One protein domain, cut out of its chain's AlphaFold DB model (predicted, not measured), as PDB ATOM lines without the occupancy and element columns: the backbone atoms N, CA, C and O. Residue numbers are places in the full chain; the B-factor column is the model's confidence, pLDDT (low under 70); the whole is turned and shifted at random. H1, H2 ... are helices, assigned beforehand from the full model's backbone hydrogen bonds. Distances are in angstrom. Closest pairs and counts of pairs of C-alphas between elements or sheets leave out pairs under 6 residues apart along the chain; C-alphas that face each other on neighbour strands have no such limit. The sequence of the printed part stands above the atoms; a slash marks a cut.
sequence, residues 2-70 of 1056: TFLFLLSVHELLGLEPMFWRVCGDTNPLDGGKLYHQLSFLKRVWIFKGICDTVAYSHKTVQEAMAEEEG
ATOM      1  N   THR A   2     227.965 208.419 169.089       32.25
ATOM      2  CA  THR A   2     228.098 207.980 170.499       32.25
ATOM      3  C   THR A   2     226.803 207.444 171.116       32.25
ATOM      4  O   THR A   2     226.806 206.328 171.613       32.25
ATOM      5  N   PHE A   3     225.682 208.160 170.988       31.33
ATOM      6  CA  PHE A   3     224.376 207.714 171.501       31.33
ATOM      7  C   PHE A   3     223.874 206.392 170.885       31.33
ATOM      8  O   PHE A   3     223.280 205.576 171.577       31.33
ATOM      9  N   LEU A   4     224.149 206.143 169.597       36.50
ATOM     10  CA  LEU A   4     223.824 204.870 168.939       36.50
ATOM     11  C   LEU A   4     224.781 203.750 169.360       36.50
ATOM     12  O   LEU A   4     224.353 202.613 169.478       36.50
ATOM     13  N   PHE A   5     226.054 204.062 169.615       34.69
ATOM     14  CA  PHE A   5     227.005 203.086 170.147       34.69
ATOM     15  C   PHE A   5     226.652 202.694 171.588       34.69
ATOM     16  O   PHE A   5     226.656 201.512 171.907       34.69
ATOM     17  N   LEU A   6     226.259 203.664 172.423       42.47
ATOM     18  CA  LEU A   6     225.710 203.418 173.757       42.47
ATOM     19  C   LEU A   6     224.435 202.573 173.689       42.47
ATOM     20  O   LEU A   6     224.368 201.586 174.402       42.47
ATOM     21  N   LEU A   7     223.484 202.873 172.793       46.78
ATOM     22  CA  LEU A   7     222.289 202.038 172.586       46.78
ATOM     23  C   LEU A   7     222.625 200.615 172.102       46.78
ATOM     24  O   LEU A   7     222.039 199.653 172.580       46.78
ATOM     25  N   SER A   8     223.602 200.443 171.207       44.62
ATOM     26  CA  SER A   8     224.029 199.101 170.789       44.62
ATOM     27  C   SER A   8     224.767 198.336 171.891       44.62
ATOM     28  O   SER A   8     224.621 197.125 171.963       44.62
ATOM     29  N   VAL A   9     225.541 199.000 172.756       48.09
ATOM     30  CA  VAL A   9     226.193 198.371 173.925       48.09
ATOM     31  C   VAL A   9     225.179 198.078 175.037       48.09
ATOM     32  O   VAL A   9     225.281 197.054 175.703       48.09
ATOM     33  N   HIS A  10     224.176 198.938 175.195       51.38
ATOM     34  CA  HIS A  10     223.015 198.771 176.068       51.38
ATOM     35  C   HIS A  10     222.221 197.509 175.697       51.38
ATOM     36  O   HIS A  10     222.072 196.626 176.539       51.38
ATOM     37  N   GLU A  11     221.853 197.342 174.421       51.03
ATOM     38  CA  GLU A  11     221.234 196.109 173.908       51.03
ATOM     39  C   GLU A  11     222.158 194.877 174.024       51.03
ATOM     40  O   GLU A  11     221.669 193.775 174.261       51.03
ATOM     41  N   LEU A  12     223.482 195.034 173.878       54.25
ATOM     42  CA  LEU A  12     224.438 193.913 173.928       54.25
ATOM     43  C   LEU A  12     224.754 193.425 175.353       54.25
ATOM     44  O   LEU A  12     225.160 192.278 175.523       54.25
ATOM     45  N   LEU A  13     224.610 194.291 176.360       57.25
ATOM     46  CA  LEU A  13     224.822 193.962 177.773       57.25
ATOM     47  C   LEU A  13     223.509 193.685 178.523       57.25
ATOM     48  O   LEU A  13     223.548 193.103 179.600       57.25
ATOM     49  N   GLY A  14     222.357 194.117 178.000       62.56
ATOM     50  CA  GLY A  14     221.054 193.972 178.662       62.56
ATOM     51  C   GLY A  14     220.837 194.894 179.874       62.56
ATOM     52  O   GLY A  14     219.783 194.842 180.501       62.56
ATOM     53  N   LEU A  15     221.813 195.749 180.196       70.44
ATOM     54  CA  LEU A  15     221.783 196.677 181.330       70.44
ATOM     55  C   LEU A  15     220.808 197.829 181.069       70.44
ATOM     56  O   LEU A  15     221.059 198.646 180.193       70.44
ATOM     57  N   GLU A  16     219.736 197.945 181.850       71.00
ATOM     58  CA  GLU A  16     218.727 199.016 181.758       71.00
ATOM     59  C   GLU A  16     219.333 200.449 181.719       71.00
ATOM     60  O   GLU A  16     220.330 200.696 182.399       71.00
ATOM     61  N   PRO A  17     218.756 201.443 180.996       69.38
ATOM     62  CA  PRO A  17     219.380 202.772 180.854       69.38
ATOM     63  C   PRO A  17     219.613 203.483 182.196       69.38
ATOM     64  O   PRO A  17     220.582 204.226 182.361       69.38
ATOM     65  N   MET A  18     218.747 203.206 183.174       69.81
ATOM     66  CA  MET A  18     218.832 203.727 184.535       69.81
ATOM     67  C   MET A  18     220.086 203.292 185.296       69.81
ATOM     68  O   MET A  18     220.550 204.047 186.154       69.81
ATOM     69  N   PHE A  19     220.702 202.161 184.931       79.00
ATOM     70  CA  PHE A  19     221.996 201.747 185.471       79.00
ATOM     71  C   PHE A  19     223.046 202.853 185.297       79.00
ATOM     72  O   PHE A  19     223.716 203.227 186.255       79.00
ATOM     73  N   TRP A  20     223.139 203.439 184.102       76.69
ATOM     74  CA  TRP A  20     224.118 204.483 183.786       76.69
ATOM     75  C   TRP A  20     223.775 205.824 184.446       76.69
ATOM     76  O   TRP A  20     224.677 206.536 184.880       76.69
ATOM     77  N   ARG A  21     222.483 206.139 184.636       75.00
ATOM     78  CA  ARG A  21     222.047 207.337 185.383       75.00
ATOM     79  C   ARG A  21     222.387 207.259 186.879       75.00
ATOM     80  O   ARG A  21     222.633 208.293 187.490       75.00
ATOM     81  N   VAL A  22     222.424 206.055 187.461       76.81
ATOM     82  CA  VAL A  22     222.747 205.837 188.884       76.81
ATOM     83  C   VAL A  22     224.241 205.601 189.112       76.81
ATOM     84  O   VAL A  22     224.832 206.223 189.996       76.81
ATOM     85  N   CYS A  23     224.870 204.712 188.345       77.25
ATOM     86  CA  CYS A  23     226.281 204.344 188.498       77.25
ATOM     87  C   CYS A  23     227.241 205.355 187.849       77.25
ATOM     88  O   CYS A  23     228.351 205.529 188.357       77.25
ATOM     89  N   GLY A  24     226.792 206.059 186.803       78.06
ATOM     90  CA  GLY A  24     227.598 206.911 185.927       78.06
ATOM     91  C   GLY A  24     228.142 206.157 184.706       78.06
ATOM     92  O   GLY A  24     228.236 204.932 184.714       78.06
ATOM     93  N   ASP A  25     228.558 206.898 183.673       75.12
ATOM     94  CA  ASP A  25     229.152 206.355 182.430       75.12
ATOM     95  C   ASP A  25     230.496 205.619 182.649       75.12
ATOM     96  O   ASP A  25     231.012 204.943 181.758       75.12
ATOM     97  N   THR A  26     231.093 205.766 183.834       72.75
ATOM     98  CA  THR A  26     232.349 205.131 184.251       72.75
ATOM     99  C   THR A  26     232.082 203.994 185.229       72.75
ATOM    100  O   THR A  26     231.310 204.176 186.170       72.75
ATOM    101  N   ASN A  27     232.791 202.867 185.089       74.25
ATOM    102  CA  ASN A  27     232.724 201.752 186.039       74.25
ATOM    103  C   ASN A  27     232.922 202.249 187.495       74.25
ATOM    104  O   ASN A  27     234.012 202.729 187.819       74.25
ATOM    105  N   PRO A  28     231.926 202.104 188.393       74.88
ATOM    106  CA  PRO A  28     231.987 202.655 189.749       74.88
ATOM    107  C   PRO A  28     233.072 202.019 190.639       74.88
ATOM    108  O   PRO A  28     233.407 202.588 191.676       74.88
ATOM    109  N   LEU A  29     233.639 200.876 190.237       76.31
ATOM    110  CA  LEU A  29     234.728 200.183 190.937       76.31
ATOM    111  C   LEU A  29     236.136 200.629 190.481       76.31
ATOM    112  O   LEU A  29     237.112 200.397 191.191       76.31
ATOM    113  N   ASP A  30     236.267 201.296 189.326       71.06
ATOM    114  CA  ASP A  30     237.574 201.637 188.717       71.06
ATOM    115  C   ASP A  30     238.357 202.699 189.521       71.06
ATOM    116  O   ASP A  30     239.578 202.799 189.440       71.06
ATOM    117  N   GLY A  31     237.660 203.448 190.383       70.25
ATOM    118  CA  GLY A  31     238.248 204.397 191.336       70.25
ATOM    119  C   GLY A  31     238.888 203.765 192.581       70.25
ATOM    120  O   GLY A  31     239.132 204.480 193.549       70.25
ATOM    121  N   GLY A  32     239.105 202.445 192.604       68.88
ATOM    122  CA  GLY A  32     239.681 201.723 193.748       68.88
ATOM    123  C   GLY A  32     238.721 201.509 194.924       68.88
ATOM    124  O   GLY A  32     239.153 201.061 195.984       68.88
ATOM    125  N   LYS A  33     237.428 201.810 194.750       79.81
ATOM    126  CA  LYS A  33     236.387 201.540 195.750       79.81
ATOM    127  C   LYS A  33     235.940 200.085 195.667       79.81
ATOM    128  O   LYS A  33     235.574 199.606 194.596       79.81
ATOM    129  N   LEU A  34     235.914 199.399 196.806       81.44
ATOM    130  CA  LEU A  34     235.349 198.052 196.904       81.44
ATOM    131  C   LEU A  34     233.816 198.109 196.827       81.44
ATOM    132  O   LEU A  34     233.208 199.112 197.194       81.44
ATOM    133  N   TYR A  35     233.171 197.021 196.394       81.69
ATOM    134  CA  TYR A  35     231.713 196.972 196.184       81.69
ATOM    135  C   TYR A  35     230.896 197.434 197.406       81.69
ATOM    136  O   TYR A  35     229.948 198.202 197.256       81.69
ATOM    137  N   HIS A  36     231.299 197.049 198.622       84.19
ATOM    138  CA  HIS A  36     230.634 197.470 199.863       84.19
ATOM    139  C   HIS A  36     230.788 198.977 200.175       84.19
ATOM    140  O   HIS A  36     229.981 199.521 200.919       84.19
ATOM    141  N   GLN A  37     231.771 199.662 199.577       82.31
ATOM    142  CA  GLN A  37     232.047 201.103 199.733       82.31
ATOM    143  C   GLN A  37     231.278 201.974 198.721       82.31
ATOM    144  O   GLN A  37     231.433 203.198 198.694       82.31
ATOM    145  N   LEU A  38     230.478 201.355 197.849       83.94
ATOM    146  CA  LEU A  38     229.505 202.049 197.009       83.94
ATOM    147  C   LEU A  38     228.207 202.254 197.796       83.94
ATOM    148  O   LEU A  38     227.840 201.398 198.604       83.94
ATOM    149  N   SER A  39     227.489 203.349 197.534       83.12
ATOM    150  CA  SER A  39     226.170 203.601 198.133       83.12
ATOM    151  C   SER A  39     225.187 202.468 197.823       83.12
ATOM    152  O   SER A  39     225.260 201.858 196.753       83.12
ATOM    153  N   PHE A  40     224.254 202.183 198.741       79.38
ATOM    154  CA  PHE A  40     223.327 201.046 198.628       79.38
ATOM    155  C   PHE A  40     222.625 200.978 197.264       79.38
ATOM    156  O   PHE A  40     222.666 199.936 196.612       79.38
ATOM    157  N   LEU A  41     222.100 202.107 196.776       78.81
ATOM    158  CA  LEU A  41     221.460 202.202 195.463       78.81
ATOM    159  C   LEU A  41     222.394 201.753 194.319       78.81
ATOM    160  O   LEU A  41     221.990 200.960 193.473       78.81
ATOM    161  N   LYS A  42     223.669 202.174 194.318       82.38
ATOM    162  CA  LYS A  42     224.663 201.723 193.324       82.38
ATOM    163  C   LYS A  42     224.959 200.227 193.441       82.38
ATOM    164  O   LYS A  42     225.103 199.569 192.417       82.38
ATOM    165  N   ARG A  43     225.009 199.674 194.660       85.75
ATOM    166  CA  ARG A  43     225.173 198.223 194.880       85.75
ATOM    167  C   ARG A  43     224.001 197.443 194.275       85.75
ATOM    168  O   ARG A  43     224.233 196.538 193.480       85.75
ATOM    169  N   VAL A  44     222.765 197.858 194.561       85.06
ATOM    170  CA  VAL A  44     221.541 197.255 194.003       85.06
ATOM    171  C   VAL A  44     221.519 197.333 192.475       85.06
ATOM    172  O   VAL A  44     221.256 196.322 191.833       85.06
ATOM    173  N   TRP A  45     221.858 198.476 191.871       84.31
ATOM    174  CA  TRP A  45     221.893 198.604 190.407       84.31
ATOM    175  C   TRP A  45     222.999 197.771 189.742       84.31
ATOM    176  O   TRP A  45     222.774 197.232 188.662       84.31
ATOM    177  N   ILE A  46     224.160 197.591 190.383       84.38
ATOM    178  CA  ILE A  46     225.203 196.655 189.916       84.38
ATOM    179  C   ILE A  46     224.728 195.206 190.022       84.38
ATOM    180  O   ILE A  46     224.901 194.446 189.072       84.38
ATOM    181  N   PHE A  47     224.100 194.824 191.135       84.19
ATOM    182  CA  PHE A  47     223.559 193.478 191.310       84.19
ATOM    183  C   PHE A  47     222.446 193.180 190.295       84.19
ATOM    184  O   PHE A  47     222.538 192.183 189.582       84.19
ATOM    185  N   LYS A  48     221.473 194.092 190.137       84.88
ATOM    186  CA  LYS A  48     220.445 194.018 189.090       84.88
ATOM    187  C   LYS A  48     221.083 193.887 187.712       84.88
ATOM    188  O   LYS A  48     220.700 193.001 186.964       84.88
ATOM    189  N   GLY A  49     222.088 194.705 187.401       83.06
ATOM    190  CA  GLY A  49     222.794 194.638 186.125       83.06
ATOM    191  C   GLY A  49     223.454 193.279 185.867       83.06
ATOM    192  O   GLY A  49     223.378 192.760 184.757       83.06
ATOM    193  N   ILE A  50     224.042 192.653 186.891       82.44
ATOM    194  CA  ILE A  50     224.575 191.288 186.788       82.44
ATOM    195  C   ILE A  50     223.433 190.290 186.527       82.44
ATOM    196  O   ILE A  50     223.537 189.501 185.590       82.44
ATOM    197  N   CYS A  51     222.327 190.357 187.273       81.69
ATOM    198  CA  CYS A  51     221.151 189.509 187.051       81.69
ATOM    199  C   CYS A  51     220.557 189.678 185.641       81.69
ATOM    200  O   CYS A  51     220.338 188.675 184.962       81.69
ATOM    201  N   ASP A  52     220.385 190.918 185.170       82.38
ATOM    202  CA  ASP A  52     219.947 191.249 183.809       82.38
ATOM    203  C   ASP A  52     220.903 190.606 182.782       82.38
ATOM    204  O   ASP A  52     220.462 189.878 181.892       82.38
ATOM    205  N   THR A  53     222.228 190.782 182.926       80.06
ATOM    206  CA  THR A  53     223.209 190.189 181.992       80.06
ATOM    207  C   THR A  53     223.150 188.660 181.973       80.06
ATOM    208  O   THR A  53     223.279 188.062 180.905       80.06
ATOM    209  N   VAL A  54     222.925 188.007 183.120       79.75
ATOM    210  CA  VAL A  54     222.798 186.544 183.216       79.75
ATOM    211  C   VAL A  54     221.504 186.076 182.549       79.75
ATOM    212  O   VAL A  54     221.558 185.169 181.719       79.75
ATOM    213  N   ALA A  55     220.376 186.738 182.818       77.31
ATOM    214  CA  ALA A  55     219.094 186.452 182.179       77.31
ATOM    215  C   ALA A  55     219.135 186.660 180.653       77.31
ATOM    216  O   ALA A  55     218.525 185.893 179.913       77.31
ATOM    217  N   TYR A  56     219.893 187.635 180.140       78.19
ATOM    218  CA  TYR A  56     220.034 187.854 178.693       78.19
ATOM    219  C   TYR A  56     221.081 186.965 178.000       78.19
ATOM    220  O   TYR A  56     220.948 186.718 176.801       78.19
ATOM    221  N   SER A  57     222.095 186.456 178.710       77.38
ATOM    222  CA  SER A  57     223.187 185.669 178.104       77.38
ATOM    223  C   SER A  57     223.073 184.152 178.294       77.38
ATOM    224  O   SER A  57     223.495 183.396 177.414       77.38
ATOM    225  N   HIS A  58     222.492 183.674 179.397       78.31
ATOM    226  CA  HIS A  58     222.383 182.244 179.681       78.31
ATOM    227  C   HIS A  58     221.040 181.681 179.217       78.31
ATOM    228  O   HIS A  58     220.041 181.745 179.927       78.31
ATOM    229  N   LYS A  59     221.033 181.021 178.052       82.31
ATOM    230  CA  LYS A  59     219.839 180.342 177.515       82.31
ATOM    231  C   LYS A  59     219.203 179.343 178.499       82.31
ATOM    232  O   LYS A  59     217.988 179.239 178.534       82.31
ATOM    233  N   THR A  60     219.986 178.671 179.343       81.75
ATOM    234  CA  THR A  60     219.449 177.782 180.395       81.75
ATOM    235  C   THR A  60     218.684 178.531 181.486       81.75
ATOM    236  O   THR A  60     217.752 177.979 182.053       81.75
ATOM    237  N   VAL A  61     219.059 179.783 181.774       79.31
ATOM    238  CA  VAL A  61     218.315 180.665 182.685       79.31
ATOM    239  C   VAL A  61     217.065 181.196 181.983       79.31
ATOM    240  O   VAL A  61     216.022 181.264 182.607       79.31
ATOM    241  N   GLN A  62     217.125 181.481 180.678       79.81
ATOM    242  CA  GLN A  62     215.944 181.859 179.886       79.81
ATOM    243  C   GLN A  62     214.916 180.731 179.784       79.81
ATOM    244  O   GLN A  62     213.726 180.998 179.870       79.81
ATOM    245  N   GLU A  63     215.361 179.486 179.605       80.88
ATOM    246  CA  GLU A  63     214.480 178.316 179.566       80.88
ATOM    247  C   GLU A  63     213.873 178.046 180.948       80.88
ATOM    248  O   GLU A  63     212.655 177.959 181.040       80.88
ATOM    249  N   ALA A  64     214.670 178.071 182.025       76.81
ATOM    250  CA  ALA A  64     214.145 177.970 183.390       76.81
ATOM    251  C   ALA A  64     213.155 179.103 183.728       76.81
ATOM    252  O   ALA A  64     212.057 178.834 184.196       76.81
ATOM    253  N   MET A  65     213.485 180.362 183.414       71.88
ATOM    254  CA  MET A  65     212.571 181.494 183.613       71.88
ATOM    255  C   MET A  65     211.307 181.376 182.755       71.88
ATOM    256  O   MET A  65     210.249 181.768 183.216       71.88
ATOM    257  N   ALA A  66     211.372 180.835 181.536       73.44
ATOM    258  CA  ALA A  66     210.188 180.623 180.697       73.44
ATOM    259  C   ALA A  66     209.316 179.442 181.169       73.44
ATOM    260  O   ALA A  66     208.113 179.437 180.914       73.44
ATOM    261  N   GLU A  67     209.906 178.461 181.855       72.12
ATOM    262  CA  GLU A  67     209.203 177.378 182.554       72.12
ATOM    263  C   GLU A  67     208.598 177.863 183.893       72.12
ATOM    264  O   GLU A  67     207.540 177.383 184.292       72.12
ATOM    265  N   GLU A  68     209.213 178.861 184.540       62.25
ATOM    266  CA  GLU A  68     208.805 179.466 185.822       62.25
ATOM    267  C   GLU A  68     207.958 180.758 185.671       62.25
ATOM    268  O   GLU A  68     207.399 181.256 186.649       62.25
ATOM    269  N   GLU A  69     207.779 181.307 184.459       54.94
ATOM    270  CA  GLU A  69     206.997 182.534 184.169       54.94
ATOM    271  C   GLU A  69     205.459 182.342 184.243       54.94
ATOM    272  O   GLU A  69     204.683 182.995 183.532       54.94
ATOM    273  N   GLY A  70     204.996 181.492 185.163       55.44
ATOM    274  CA  GLY A  70     203.614 181.497 185.638       55.44
ATOM    275  C   GLY A  70     203.214 182.848 186.265       55.44
ATOM    276  O   GLY A  70     204.063 183.695 186.557       55.44
TER     277      GLY A  70
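AT A GLANCE: This is residues 2 to 70 of the 1056 residues of the protein "Bromodomain-containing protein 2 (Protein RING3) (O27.1.1)" of Daphnia magna (UniProt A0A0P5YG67). One long helix, H3, is the spine of this loose model: the short helix H2 folds back beside its first half as a helical hairpin, and H4 turns off at its far end to make a corner. H1 comes near H3 with its last residue, Leu 13, and near H2 with His 10, and its first residues point away from H3, while a long loop, residues 24 to 39, joins H2 to H3. The printed part has 69 residues with four named helices, H1 to H4 in chain order, and no named strand; its class is all helix. The radius of gyration of the C-alphas is 13.9 A, and the spans of 40 by 31 by 17 A make the outline only just flat.

IN THESE COORDINATES: Find C-alpha 2 at (228.098, 207.980, 170.499); from there H1 runs through residues 2 to 13, 16.1 A long. Next comes H2, residues 17 to 23, 10.4 A. Look for C-alpha 40 at (223.327, 201.046, 198.628), where H3, residues 40 to 57, begins its 25.6 A. H4, residues 59 to 68, spans 13.8 A and ends with C-alpha 68 at (208.805, 179.466, 185.822).

HOW THE PARTS SIT: H1 and H3 are close but not clearly touching; their closest C-alphas, those of Leu 13 and Thr 53, are 5.9 A apart. H2 touches H3, with residues 41 to 49 of H3 alone, at a steep tilt of 40 degrees, opposite ways; the closest C-alphas, of Cys 23 and Lys 42, are 5.7 A apart. H3 and H4 touch only at the corner, about perpendicular at 80 degrees, with the C-alphas of Ala 55 and Val 61 closest at 5.9 A. In H1, H3 and H4 every O i to N i+4 pair is within hydrogen-bond range; in H2, 2 of 3 are.

THE WHOLE: The C-alphas farthest apart, of Gly 32 and Gly 70, are 42.1 A apart. The printed part has no cut, and the link from H2 to H3 is long. Mean pLDDT of the printed part is 71.3; look for values under 70 at residues 2 to 14, 17 to 18, 32 and 68 to 70.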